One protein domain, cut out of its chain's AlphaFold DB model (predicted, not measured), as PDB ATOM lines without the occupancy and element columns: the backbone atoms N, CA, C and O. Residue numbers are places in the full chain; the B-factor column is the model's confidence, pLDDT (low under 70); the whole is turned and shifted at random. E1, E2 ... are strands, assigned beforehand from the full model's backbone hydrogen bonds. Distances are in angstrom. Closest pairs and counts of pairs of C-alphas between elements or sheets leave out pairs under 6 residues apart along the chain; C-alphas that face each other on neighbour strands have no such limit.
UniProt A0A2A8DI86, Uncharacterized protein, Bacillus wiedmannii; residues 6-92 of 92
ATOM      1  N   SER A   6     -49.359  26.300 -34.535       87.38
ATOM      2  CA  SER A   6     -49.344  24.965 -35.136       87.38
ATOM      3  C   SER A   6     -50.685  24.563 -35.748       87.38
ATOM      4  O   SER A   6     -51.741  24.835 -35.174       87.38
ATOM      5  N   GLY A   7     -50.638  23.867 -36.881       88.50
ATOM      6  CA  GLY A   7     -51.740  23.070 -37.424       88.50
ATOM      7  C   GLY A   7     -51.450  21.576 -37.274       88.50
ATOM      8  O   GLY A   7     -50.285  21.187 -37.230       88.50
ATOM      9  N   GLN A   8     -52.495  20.751 -37.195       93.69
ATOM     10  CA  GLN A   8     -52.380  19.295 -37.082       93.69
ATOM     11  C   GLN A   8     -53.358  18.609 -38.038       93.69
ATOM     12  O   GLN A   8     -54.499  19.049 -38.184       93.69
ATOM     13  N   ILE A   9     -52.921  17.505 -38.636       92.88
ATOM     14  CA  ILE A   9     -53.780  16.535 -39.316       92.88
ATOM     15  C   ILE A   9     -53.408  15.123 -38.858       92.88
ATOM     16  O   ILE A   9     -52.229  14.814 -38.704       92.88
ATOM     17  N   THR A  10     -54.403  14.262 -38.651       94.12
ATOM     18  CA  THR A  10     -54.184  12.856 -38.289       94.12
ATOM     19  C   THR A  10     -54.867  11.954 -39.305       94.12
ATOM     20  O   THR A  10     -56.057  12.103 -39.572       94.12
ATOM     21  N   LEU A  11     -54.103  11.014 -39.850       92.38
ATOM     22  CA  LEU A  11     -54.567   9.933 -40.710       92.38
ATOM     23  C   LEU A  11     -54.549   8.643 -39.892       92.38
ATOM     24  O   LEU A  11     -53.589   8.403 -39.165       92.38
ATOM     25  N   ILE A  12     -55.593   7.827 -39.987       93.06
ATOM     26  CA  ILE A  12     -55.702   6.566 -39.245       93.06
ATOM     27  C   ILE A  12     -55.990   5.457 -40.248       93.06
ATOM     28  O   ILE A  12     -56.950   5.567 -41.014       93.06
ATOM     29  N   ASP A  13     -55.184   4.398 -40.231       87.75
ATOM     30  CA  ASP A  13     -55.559   3.132 -40.854       87.75
ATOM     31  C   ASP A  13     -56.429   2.344 -39.869       87.75
ATOM     32  O   ASP A  13     -56.052   2.077 -38.727       87.75
ATOM     33  N   LEU A  14     -57.640   2.006 -40.306       88.00
ATOM     34  CA  LEU A  14     -58.628   1.315 -39.485       88.00
ATOM     35  C   LEU A  14     -58.393  -0.202 -39.414       88.00
ATOM     36  O   LEU A  14     -59.004  -0.855 -38.571       88.00
ATOM     37  N   ASN A  15     -57.526  -0.768 -40.261       87.12
ATOM     38  CA  ASN A  15     -57.252  -2.208 -40.272       87.12
ATOM     39  C   ASN A  15     -56.175  -2.620 -39.261       87.12
ATOM     40  O   ASN A  15     -56.271  -3.703 -38.688       87.12
ATOM     41  N   ASP A  16     -55.162  -1.781 -39.034       83.38
ATOM     42  CA  ASP A  16     -54.055  -2.060 -38.105       83.38
ATOM     43  C   ASP A  16     -53.942  -1.042 -36.952       83.38
ATOM     44  O   ASP A  16     -53.037  -1.136 -36.121       83.38
ATOM     45  N   ALA A  17     -54.891  -0.099 -36.883       81.06
ATOM     46  CA  ALA A  17     -54.986   0.966 -35.887       81.06
ATOM     47  C   ALA A  17     -53.741   1.866 -35.795       81.06
ATOM     48  O   ALA A  17     -53.556   2.560 -34.788       81.06
ATOM     49  N   LYS A  18     -52.889   1.897 -36.826       87.88
ATOM     50  CA  LYS A  18     -51.782   2.851 -36.875       87.88
ATOM     51  C   LYS A  18     -52.289   4.213 -37.302       87.88
ATOM     52  O   LYS A  18     -53.055   4.346 -38.257       87.88
ATOM     53  N   SER A  19     -51.820   5.246 -36.611       92.81
ATOM     54  CA  SER A  19     -52.059   6.621 -37.027       92.81
ATOM     55  C   SER A  19     -50.769   7.329 -37.407       92.81
ATOM     56  O   SER A  19     -49.685   7.043 -36.898       92.81
ATOM     57  N   LEU A  20     -50.911   8.258 -38.342       94.06
ATOM     58  CA  LEU A  20     -49.885   9.182 -38.773       94.06
ATOM     59  C   LEU A  20     -50.385  10.590 -38.465       94.06
ATOM     60  O   LEU A  20     -51.417  11.012 -38.986       94.06
ATOM     61  N   THR A  21     -49.667  11.318 -37.622       95.50
ATOM     62  CA  THR A  21     -50.017  12.688 -37.251       95.50
ATOM     63  C   THR A  21     -48.983  13.645 -37.821       95.50
ATOM     64  O   THR A  21     -47.813  13.618 -37.439       95.50
ATOM     65  N   GLY A  22     -49.426  14.488 -38.748       93.88
ATOM     66  CA  GLY A  22     -48.651  15.586 -39.303       93.88
ATOM     67  C   GLY A  22     -48.897  16.874 -38.527       93.88
ATOM     68  O   GLY A  22     -50.030  17.169 -38.138       93.88
ATOM     69  N   TYR A  23     -47.842  17.660 -38.343       93.38
ATOM     70  CA  TYR A  23     -47.899  19.000 -37.776       93.38
ATOM     71  C   TYR A  23     -47.249  19.996 -38.723       93.38
ATOM     72  O   TYR A  23     -46.276  19.677 -39.401       93.38
ATOM     73  N   ILE A  24     -47.763  21.220 -38.730       92.12
ATOM     74  CA  ILE A  24     -47.105  22.365 -39.360       92.12
ATOM     75  C   ILE A  24     -46.911  23.406 -38.274       92.12
ATOM     76  O   ILE A  24     -47.900  23.913 -37.748       92.12
ATOM     77  N   GLY A  25     -45.663  23.704 -37.925       91.88
ATOM     78  CA  GLY A  25     -45.296  24.782 -37.012       91.88
ATOM     79  C   GLY A  25     -44.951  26.072 -37.755       91.88
ATOM     80  O   GLY A  25     -44.483  26.027 -38.887       91.88
ATOM     81  N   SER A  26     -45.150  27.219 -37.106       89.94
ATOM     82  CA  SER A  26     -44.700  28.533 -37.578       89.94
ATOM     83  C   SER A  26     -43.793  29.208 -36.550       89.94
ATOM     84  O   SER A  26     -44.031  29.104 -35.343       89.94
ATOM     85  N   ASN A  27     -42.781  29.945 -37.016       89.88
ATOM     86  CA  ASN A  27     -41.960  30.820 -36.166       89.88
ATOM     87  C   ASN A  27     -42.689  32.097 -35.710       89.88
ATOM     88  O   ASN A  27     -42.133  32.856 -34.917       89.88
ATOM     89  N   GLN A  28     -43.901  32.353 -36.210       88.56
ATOM     90  CA  GLN A  28     -44.700  33.530 -35.881       88.56
ATOM     91  C   GLN A  28     -46.103  33.160 -35.397       88.56
ATOM     92  O   GLN A  28     -46.616  32.069 -35.651       88.56
ATOM     93  N   ALA A  29     -46.730  34.081 -34.661       85.75
ATOM     94  CA  ALA A  29     -48.092  33.909 -34.175       85.75
ATOM     95  C   ALA A  29     -49.102  33.861 -35.333       85.75
ATOM     96  O   ALA A  29     -48.917  34.507 -36.364       85.75
ATOM     97  N   LYS A  30     -50.213  33.140 -35.130       82.56
ATOM     98  CA  LYS A  30     -51.286  32.973 -36.130       82.56
ATOM     99  C   LYS A  30     -52.019  34.278 -36.467       82.56
ATOM    100  O   LYS A  30     -52.666  34.373 -37.504       82.56
ATOM    101  N   VAL A  31     -51.964  35.257 -35.571       85.75
ATOM    102  CA  VAL A  31     -52.659  36.539 -35.699       85.75
ATOM    103  C   VAL A  31     -51.658  37.681 -35.639       85.75
ATOM    104  O   VAL A  31     -50.683  37.614 -34.891       85.75
ATOM    105  N   GLN A  32     -51.934  38.741 -36.394       87.19
ATOM    106  CA  GLN A  32     -51.259  40.025 -36.245       87.19
ATOM    107  C   GLN A  32     -52.147  40.982 -35.460       87.19
ATOM    108  O   GLN A  32     -53.353  41.062 -35.689       87.19
ATOM    109  N   ILE A  33     -51.535  41.745 -34.563       90.75
ATOM    110  CA  ILE A  33     -52.193  42.815 -33.818       90.75
ATOM    111  C   ILE A  33     -51.793  44.146 -34.450       90.75
ATOM    112  O   ILE A  33     -50.607  44.468 -34.507       90.75
ATOM    113  N   PHE A  34     -52.779  44.913 -34.917       93.56
ATOM    114  CA  PHE A  34     -52.572  46.269 -35.422       93.56
ATOM    115  C   PHE A  34     -52.525  47.279 -34.271       93.56
ATOM    116  O   PHE A  34     -53.431  47.321 -33.437       93.56
ATOM    117  N   ASN A  35     -51.495  48.121 -34.248       93.31
ATOM    118  CA  ASN A  35     -51.384  49.258 -33.344       93.31
ATOM    119  C   ASN A  35     -51.753  50.556 -34.091       93.31
ATOM    120  O   ASN A  35     -50.957  51.018 -34.914       93.31
ATOM    121  N   PRO A  36     -52.898  51.195 -33.783       91.50
ATOM    122  CA  PRO A  36     -53.344  52.396 -34.487       91.50
ATOM    123  C   PRO A  36     -52.472  53.628 -34.209       91.50
ATOM    124  O   PRO A  36     -52.414  54.519 -35.049       91.50
ATOM    125  N   ASN A  37     -51.755  53.674 -33.080       91.81
ATOM    126  CA  ASN A  37     -50.901  54.814 -32.725       91.81
ATOM    127  C   ASN A  37     -49.604  54.848 -33.544       91.81
ATOM    128  O   ASN A  37     -49.042  55.915 -33.769       91.81
ATOM    129  N   GLY A  38     -49.114  53.675 -33.953       89.06
ATOM    130  CA  GLY A  38     -47.879  53.526 -34.725       89.06
ATOM    131  C   GLY A  38     -48.100  53.089 -36.169       89.06
ATOM    132  O   GLY A  38     -47.141  53.034 -36.930       89.06
ATOM    133  N   THR A  39     -49.333  52.752 -36.558       90.31
ATOM    134  CA  THR A  39     -49.665  52.112 -37.846       90.31
ATOM    135  C   THR A  39     -48.845  50.844 -38.127       90.31
ATOM    136  O   THR A  39     -48.522  50.533 -39.271       90.31
ATOM    137  N   THR A  40     -48.492  50.097 -37.078       91.50
ATOM    138  CA  THR A  40     -47.649  48.895 -37.165       91.50
ATOM    139  C   THR A  40     -48.411  47.626 -36.804       91.50
ATOM    140  O   THR A  40     -49.383  47.661 -36.051       91.50
ATOM    141  N   TYR A  41     -47.940  46.485 -37.315       89.94
ATOM    142  CA  TYR A  41     -48.442  45.155 -36.970       89.94
ATOM    143  C   TYR A  41     -47.434  44.399 -36.104       89.94
ATOM    144  O   TYR A  41     -46.228  44.476 -36.338       89.94
ATOM    145  N   THR A  42     -47.918  43.651 -35.114       88.62
ATOM    146  CA  THR A  42     -47.099  42.725 -34.317       88.62
ATOM    147  C   THR A  42     -47.697  41.313 -34.358       88.62
ATOM    148  O   THR A  42     -48.824  41.137 -33.894       88.62
ATOM    149  N   PRO A  43     -46.967  40.304 -34.869       87.50
ATOM    150  CA  PRO A  43     -45.708  40.436 -35.603       87.50
ATOM    151  C   PRO A  43     -45.916  41.099 -36.976       87.50
ATOM    152  O   PRO A  43     -47.023  41.092 -37.509       87.50
ATOM    153  N   ASN A  44     -44.861  41.677 -37.553       85.50
ATOM    154  CA  ASN A  44     -44.911  42.246 -38.900       85.50
ATOM    155  C   ASN A  44     -44.394  41.238 -39.940       85.50
ATOM    156  O   ASN A  44     -43.181  41.041 -40.048       85.50
ATOM    157  N   TRP A  45     -45.309  40.634 -40.704       80.12
ATOM    158  CA  TRP A  45     -45.014  39.635 -41.739       80.12
ATOM    159  C   TRP A  45     -44.296  40.199 -42.973       80.12
ATOM    160  O   TRP A  45     -43.678  39.436 -43.703       80.12
ATOM    161  N   THR A  46     -44.315  41.519 -43.202       78.06
ATOM    162  CA  THR A  46     -43.597  42.122 -44.344       78.06
ATOM    163  C   THR A  46     -42.103  42.282 -44.081       78.06
ATOM    164  O   THR A  46     -41.303  42.281 -45.011       78.06
ATOM    165  N   THR A  47     -41.713  42.434 -42.814       83.12
ATOM    166  CA  THR A  47     -40.307  42.591 -42.408       83.12
ATOM    167  C   THR A  47     -39.717  41.311 -41.836       83.12
ATOM    168  O   THR A  47     -38.506  41.128 -41.873       83.12
ATOM    169  N   ASN A  48     -40.557  40.438 -41.276       83.12
ATOM    170  CA  ASN A  48     -40.148  39.140 -40.763       83.12
ATOM    171  C   ASN A  48     -40.897  38.066 -41.529       83.12
ATOM    172  O   ASN A  48     -42.117  37.967 -41.418       83.12
ATOM    173  N   ASN A  49     -40.150  37.239 -42.246       82.94
ATOM    174  CA  ASN A  49     -40.724  36.161 -43.022       82.94
ATOM    175  C   ASN A  49     -41.373  35.097 -42.106       82.94
ATOM    176  O   ASN A  49     -40.801  34.735 -41.063       82.94
ATOM    177  N   MET A  50     -42.561  34.602 -42.462       85.12
ATOM    178  CA  MET A  50     -43.174  33.465 -41.774       85.12
ATOM    179  C   MET A  50     -42.545  32.161 -42.277       85.12
ATOM    180  O   MET A  50     -42.645  31.820 -43.449       85.12
ATOM    181  N   ILE A  51     -41.911  31.413 -41.381       88.25
ATOM    182  CA  ILE A  51     -41.257  30.137 -41.670       88.25
ATOM    183  C   ILE A  51     -42.186  29.015 -41.225       88.25
ATOM    184  O   ILE A  51     -42.433  28.866 -40.025       88.25
ATOM    185  N   LEU A  52     -42.681  28.234 -42.184       89.12
ATOM    186  CA  LEU A  52     -43.491  27.046 -41.934       89.12
ATOM    187  C   LEU A  52     -42.597  25.805 -41.907       89.12
ATOM    188  O   LEU A  52     -41.840  25.567 -42.842       89.12
ATOM    189  N   THR A  53     -42.692  25.011 -40.843       91.75
ATOM    190  CA  THR A  53     -41.883  23.800 -40.651       91.75
ATOM    191  C   THR A  53     -42.795  22.591 -40.452       91.75
ATOM    192  O   THR A  53     -43.567  22.575 -39.487       91.75
ATOM    193  N   PRO A  54     -42.747  21.587 -41.343       92.94
ATOM    194  CA  PRO A  54     -43.531  20.372 -41.200       92.94
ATOM    195  C   PRO A  54     -42.840  19.365 -40.266       92.94
ATOM    196  O   PRO A  54     -41.616  19.275 -40.228       92.94
ATOM    197  N   SER A  55     -43.641  18.560 -39.573       94.25
ATOM    198  CA  SER A  55     -43.209  17.397 -38.789       94.25
ATOM    199  C   SER A  55     -44.203  16.254 -38.967       94.25
ATOM    200  O   SER A  55     -45.390  16.490 -39.217       94.25
ATOM    201  N   LEU A  56     -43.749  15.011 -38.819       95.31
ATOM    202  CA  LEU A  56     -44.577  13.828 -39.041       95.31
ATOM    203  C   LEU A  56     -44.265  12.737 -38.016       95.31
ATOM    204  O   LEU A  56     -43.117  12.338 -37.873       95.31
ATOM    205  N   PHE A  57     -45.287  12.206 -37.345       95.69
ATOM    206  CA  PHE A  57     -45.128  11.195 -36.297       95.69
ATOM    207  C   PHE A  57     -46.043   9.999 -36.526       95.69
ATOM    208  O   PHE A  57     -47.159  10.149 -37.021       95.69
ATOM    209  N   VAL A  58     -45.584   8.817 -36.117       94.81
ATOM    210  CA  VAL A  58     -46.381   7.583 -36.108       94.81
ATOM    211  C   VAL A  58     -46.884   7.332 -34.689       94.81
ATOM    212  O   VAL A  58     -46.166   7.566 -33.717       94.81
ATOM    213  N   SER A  59     -48.109   6.827 -34.546       92.25
ATOM    214  CA  SER A  59     -48.675   6.441 -33.251       92.25
ATOM    215  C   SER A  59     -47.718   5.555 -32.452       92.25
ATOM    216  O   SER A  59     -47.287   4.507 -32.934       92.25
ATOM    217  N   GLY A  60     -47.430   5.957 -31.213       89.19
ATOM    218  CA  GLY A  60     -46.559   5.209 -30.305       89.19
ATOM    219  C   GLY A  60     -45.063   5.507 -30.450       89.19
ATOM    220  O   GLY A  60     -44.271   4.909 -29.724       89.19
ATOM    221  N   THR A  61     -44.657   6.433 -31.326       91.62
ATOM    222  CA  THR A  61     -43.264   6.894 -31.430       91.62
ATOM    223  C   THR A  61     -43.157   8.407 -31.223       91.62
ATOM    224  O   THR A  61     -44.047   9.171 -31.582       91.62
ATOM    225  N   ALA A  62     -42.048   8.849 -30.622       93.19
ATOM    226  CA  ALA A  62     -41.717  10.271 -30.464       93.19
ATOM    227  C   ALA A  62     -40.761  10.784 -31.560       93.19
ATOM    228  O   ALA A  62     -40.348  11.940 -31.541       93.19
ATOM    229  N   THR A  63     -40.374   9.912 -32.491       95.75
ATOM    230  CA  THR A  63     -39.430  10.231 -33.560       95.75
ATOM    231  C   THR A  63     -40.144  10.977 -34.675       95.75
ATOM    232  O   THR A  63     -41.106  10.453 -35.236       95.75
ATOM    233  N   ASP A  64     -39.643  12.162 -35.026       95.25
ATOM    234  CA  ASP A  64     -40.077  12.865 -36.231       95.25
ATOM    235  C   ASP A  64     -39.524  12.144 -37.467       95.25
ATOM    236  O   ASP A  64     -38.315  11.948 -37.616       95.25
ATOM    237  N   ILE A  65     -40.426  11.709 -38.339       95.38
ATOM    238  CA  ILE A  65     -40.127  10.957 -39.553       95.38
ATOM    239  C   ILE A  65     -40.320  11.790 -40.822       95.38
ATOM    240  O   ILE A  65     -40.323  11.225 -41.915       95.38
ATOM    241  N   ILE A  66     -40.458  13.116 -40.718       94.06
ATOM    242  CA  ILE A  66     -40.712  13.987 -41.875       94.06
ATOM    243  C   ILE A  66     -39.661  13.832 -42.987       94.06
ATOM    244  O   ILE A  66     -40.010  13.790 -44.166       94.06
ATOM    245  N   GLY A  67     -38.390  13.624 -42.626       92.25
ATOM    246  CA  GLY A  67     -37.297  13.396 -43.581       92.25
ATOM    247  C   GLY A  67     -37.356  12.054 -44.325       92.25
ATOM    248  O   GLY A  67     -36.613  11.858 -45.279       92.25
ATOM    249  N   GLN A  68     -38.232  11.133 -43.913       93.88
ATOM    250  CA  GLN A  68     -38.466   9.853 -44.595       93.88
ATOM    251  C   GLN A  68     -39.585   9.942 -45.644       93.88
ATOM    252  O   GLN A  68     -39.888   8.956 -46.318       93.88
ATOM    253  N   THR A  69     -40.234  11.101 -45.777       90.81
ATOM    254  CA  THR A  69     -41.298  11.302 -46.764       90.81
ATOM    255  C   THR A  69     -40.744  11.351 -48.187       90.81
ATOM    256  O   THR A  69     -39.624  11.789 -48.433       90.81
ATOM    257  N   LYS A  70     -41.550  10.904 -49.160       92.12
ATOM    258  CA  LYS A  70     -41.161  10.917 -50.581       92.12
ATOM    259  C   LYS A  70     -41.028  12.338 -51.136       92.12
ATOM    260  O   LYS A  70     -40.175  12.596 -51.979       92.12
ATOM    261  N   SER A  71     -41.923  13.228 -50.721       90.12
ATOM    262  CA  SER A  71     -41.975  14.616 -51.169       90.12
ATOM    263  C   SER A  71     -42.837  15.436 -50.220       90.12
ATOM    264  O   SER A  71     -43.878  14.953 -49.772       90.12
ATOM    265  N   ILE A  72     -42.453  16.690 -50.011       89.00
ATOM    266  CA  ILE A  72     -43.245  17.690 -49.299       89.00
ATOM    267  C   ILE A  72     -43.619  18.759 -50.325       89.00
ATOM    268  O   ILE A  72     -42.742  19.363 -50.939       89.00
ATOM    269  N   ILE A  73     -44.919  18.941 -50.558       90.44
ATOM    270  CA  ILE A  73     -45.448  19.892 -51.539       90.44
ATOM    271  C   ILE A  73     -46.472  20.765 -50.830       90.44
ATOM    272  O   ILE A  73     -47.352  20.255 -50.135       90.44
ATOM    273  N   TRP A  74     -46.348  22.073 -51.010       88.88
ATOM    274  CA  TRP A  74     -47.183  23.060 -50.346       88.88
ATOM    275  C   TRP A  74     -48.167  23.664 -51.333       88.88
ATOM    276  O   TRP A  74     -47.821  23.915 -52.485       88.88
ATOM    277  N   TYR A  75     -49.382  23.915 -50.858       89.75
ATOM    278  CA  TYR A  75     -50.459  24.525 -51.625       89.75
ATOM    279  C   TYR A  75     -51.143  25.587 -50.773       89.75
ATOM    280  O   TYR A  75     -51.320  25.407 -49.566       89.75
ATOM    281  N   GLU A  76     -51.573  26.666 -51.414       87.31
ATOM    282  CA  GLU A  76     -52.538  27.586 -50.821       87.31
ATOM    283  C   GLU A  76     -53.954  27.014 -50.937       87.31
ATOM    284  O   GLU A  76     -54.283  26.289 -51.881       87.31
ATOM    285  N   GLN A  77     -54.815  27.338 -49.971       84.38
ATOM    286  CA  GLN A  77     -56.198  26.872 -49.986       84.38
ATOM    287  C   GLN A  77     -56.898  27.311 -51.281       84.38
ATOM    288  O   GLN A  77     -57.004  28.499 -51.566       84.38
ATOM    289  N   GLY A  78     -57.407  26.340 -52.041       89.00
ATOM    290  CA  GLY A  78     -58.106  26.594 -53.304       89.00
ATOM    291  C   GLY A  78     -57.194  26.772 -54.523       89.00
ATOM    292  O   GLY A  78     -57.710  27.007 -55.611       89.00
ATOM    293  N   ASN A  79     -55.873  26.626 -54.372       90.69
ATOM    294  CA  ASN A  79     -54.914  26.650 -55.474       90.69
ATOM    295  C   ASN A  79     -54.302  25.255 -55.689       90.69
ATOM    296  O   ASN A  79     -53.791  24.632 -54.762       90.69
ATOM    297  N   ASN A  80     -54.326  24.764 -56.929       90.81
ATOM    298  CA  ASN A  80     -53.724  23.483 -57.314       90.81
ATOM    299  C   ASN A  80     -52.273  23.617 -57.801       90.81
ATOM    300  O   ASN A  80     -51.654  22.620 -58.175       90.81
ATOM    301  N   THR A  81     -51.730  24.831 -57.809       93.00
ATOM    302  CA  THR A  81     -50.335  25.099 -58.157       93.00
ATOM    303  C   THR A  81     -49.490  25.041 -56.888       93.00
ATOM    304  O   THR A  81     -49.821  25.735 -55.924       93.00
ATOM    305  N   PRO A  82     -48.412  24.239 -56.867       91.56
ATOM    306  CA  PRO A  82     -47.480  24.236 -55.752       91.56
ATOM    307  C   PRO A  82     -46.906  25.628 -55.501       91.56
ATOM    308  O   PRO A  82     -46.490  26.308 -56.442       91.56
ATOM    309  N   ILE A  83     -46.850  26.020 -54.235       90.19
ATOM    310  CA  ILE A  83     -46.179  27.247 -53.818       90.19
ATOM    311  C   ILE A  83     -44.695  27.005 -53.522       90.19
ATOM    312  O   ILE A  83     -44.274  25.891 -53.205       90.19
ATOM    313  N   ALA A  84     -43.909  28.073 -53.627       86.94
ATOM    314  CA  ALA A  84     -42.485  28.113 -53.321       86.94
ATOM    315  C   ALA A  84     -42.190  29.317 -52.416       86.94
ATOM    316  O   ALA A  84     -43.046  30.176 -52.238       86.94
ATOM    317  N   ASN A  85     -40.980  29.379 -51.858       86.00
ATOM    318  CA  ASN A  85     -40.538  30.516 -51.044       86.00
ATOM    319  C   ASN A  85     -40.769  31.851 -51.765       86.00
ATOM    320  O   ASN A  85     -40.414  31.984 -52.939       86.00
ATOM    321  N   ASP A  86     -41.285  32.843 -51.042       81.06
ATOM    322  CA  ASP A  86     -41.494  34.198 -51.546       81.06
ATOM    323  C   ASP A  86     -40.999  35.252 -50.531       81.06
ATOM    324  O   ASP A  86     -40.199  34.968 -49.633       81.06
ATOM    325  N   THR A  87     -41.419  36.507 -50.706       77.38
ATOM    326  CA  THR A  87     -41.067  37.613 -49.802       77.38
ATOM    327  C   THR A  87     -41.853  37.627 -48.485       77.38
ATOM    328  O   THR A  87     -41.473  38.365 -47.581       77.38
ATOM    329  N   ASN A  88     -42.939  36.857 -48.374       73.44
ATOM    330  CA  ASN A  88     -43.900  36.882 -47.266       73.44
ATOM    331  C   ASN A  88     -43.868  35.609 -46.400       73.44
ATOM    332  O   ASN A  88     -44.144  35.679 -45.197       73.44
ATOM    333  N   TYR A  89     -43.561  34.455 -47.000       76.81
ATOM    334  CA  TYR A  89     -43.352  33.169 -46.338       76.81
ATOM    335  C   TYR A  89     -42.115  32.427 -46.880       76.81
ATOM    336  O   TYR A  89     -41.646  32.607 -48.005       76.81
ATOM    337  N   SER A  90     -41.572  31.539 -46.053       83.06
ATOM    338  CA  SER A  90     -40.634  30.503 -46.474       83.06
ATOM    339  C   SER A  90     -41.068  29.149 -45.938       83.06
ATOM    340  O   SER A  90     -41.648  29.034 -44.856       83.06
ATOM    341  N   ILE A  91     -40.729  28.127 -46.697       83.06
ATOM    342  CA  ILE A  91     -41.044  26.734 -46.472       83.06
ATOM    343  C   ILE A  91     -39.759  26.027 -46.026       83.06
ATOM    344  O   ILE A  91     -38.718  26.174 -46.672       83.06
ATOM    345  N   GLY A  92     -39.842  25.298 -44.910       68.56
ATOM    346  CA  GLY A  92     -38.782  24.438 -44.372       68.56
ATOM    347  C   GLY A  92     -38.920  22.973 -44.758       68.56
ATOM    348  O   GLY A  92     -40.051  22.537 -45.079       68.56
TER     349      GLY A  92
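AT A GLANCE: This is residues 6 to 92 of the 92 residues of an uncharacterized protein of Bacillus wiedmannii (UniProt A0A2A8DI86). With little regular structure, E1, E2 and E5 make a narrow sheet, short E6 at one edge; hairpin E3-E4 lies beyond one end, and a long loop returns from E5 to E6. Six strands, E1 to E6 in order, hold 33 of 87 printed residues: all strand. The sheet, E1, E2, E5, E6, is mixed; the whole is loose, radius of gyration of the C-alphas 16.7 A, spanning 57 by 26 by 23 A.

IN THESE COORDINATES: Find C-alpha 6 at (-49.344, 24.965, -35.136): E1 is residues 6 to 12, E2 19 to 26, E3 33 to 35, E4 40 to 42, E5 50 to 58, 26.7 A long, and E6 89 to 91, with C-alpha 91 at (-41.044, 26.734, -46.472).

HOW THE PARTS SIT: Hairpin E1 and E2 is antiparallel, N 9 to O 22 at 3.0 A. E5 is antiparallel to E2, N 23 to O 55 at 2.9 A, and parallel to E6, N 90 to O 50 at 2.8 A. Hairpin E3 and E4 is apart from these.

THE WHOLE: The printed part has no cut; link E5 to E6 is long; pLDDT is under 70 at residue 92.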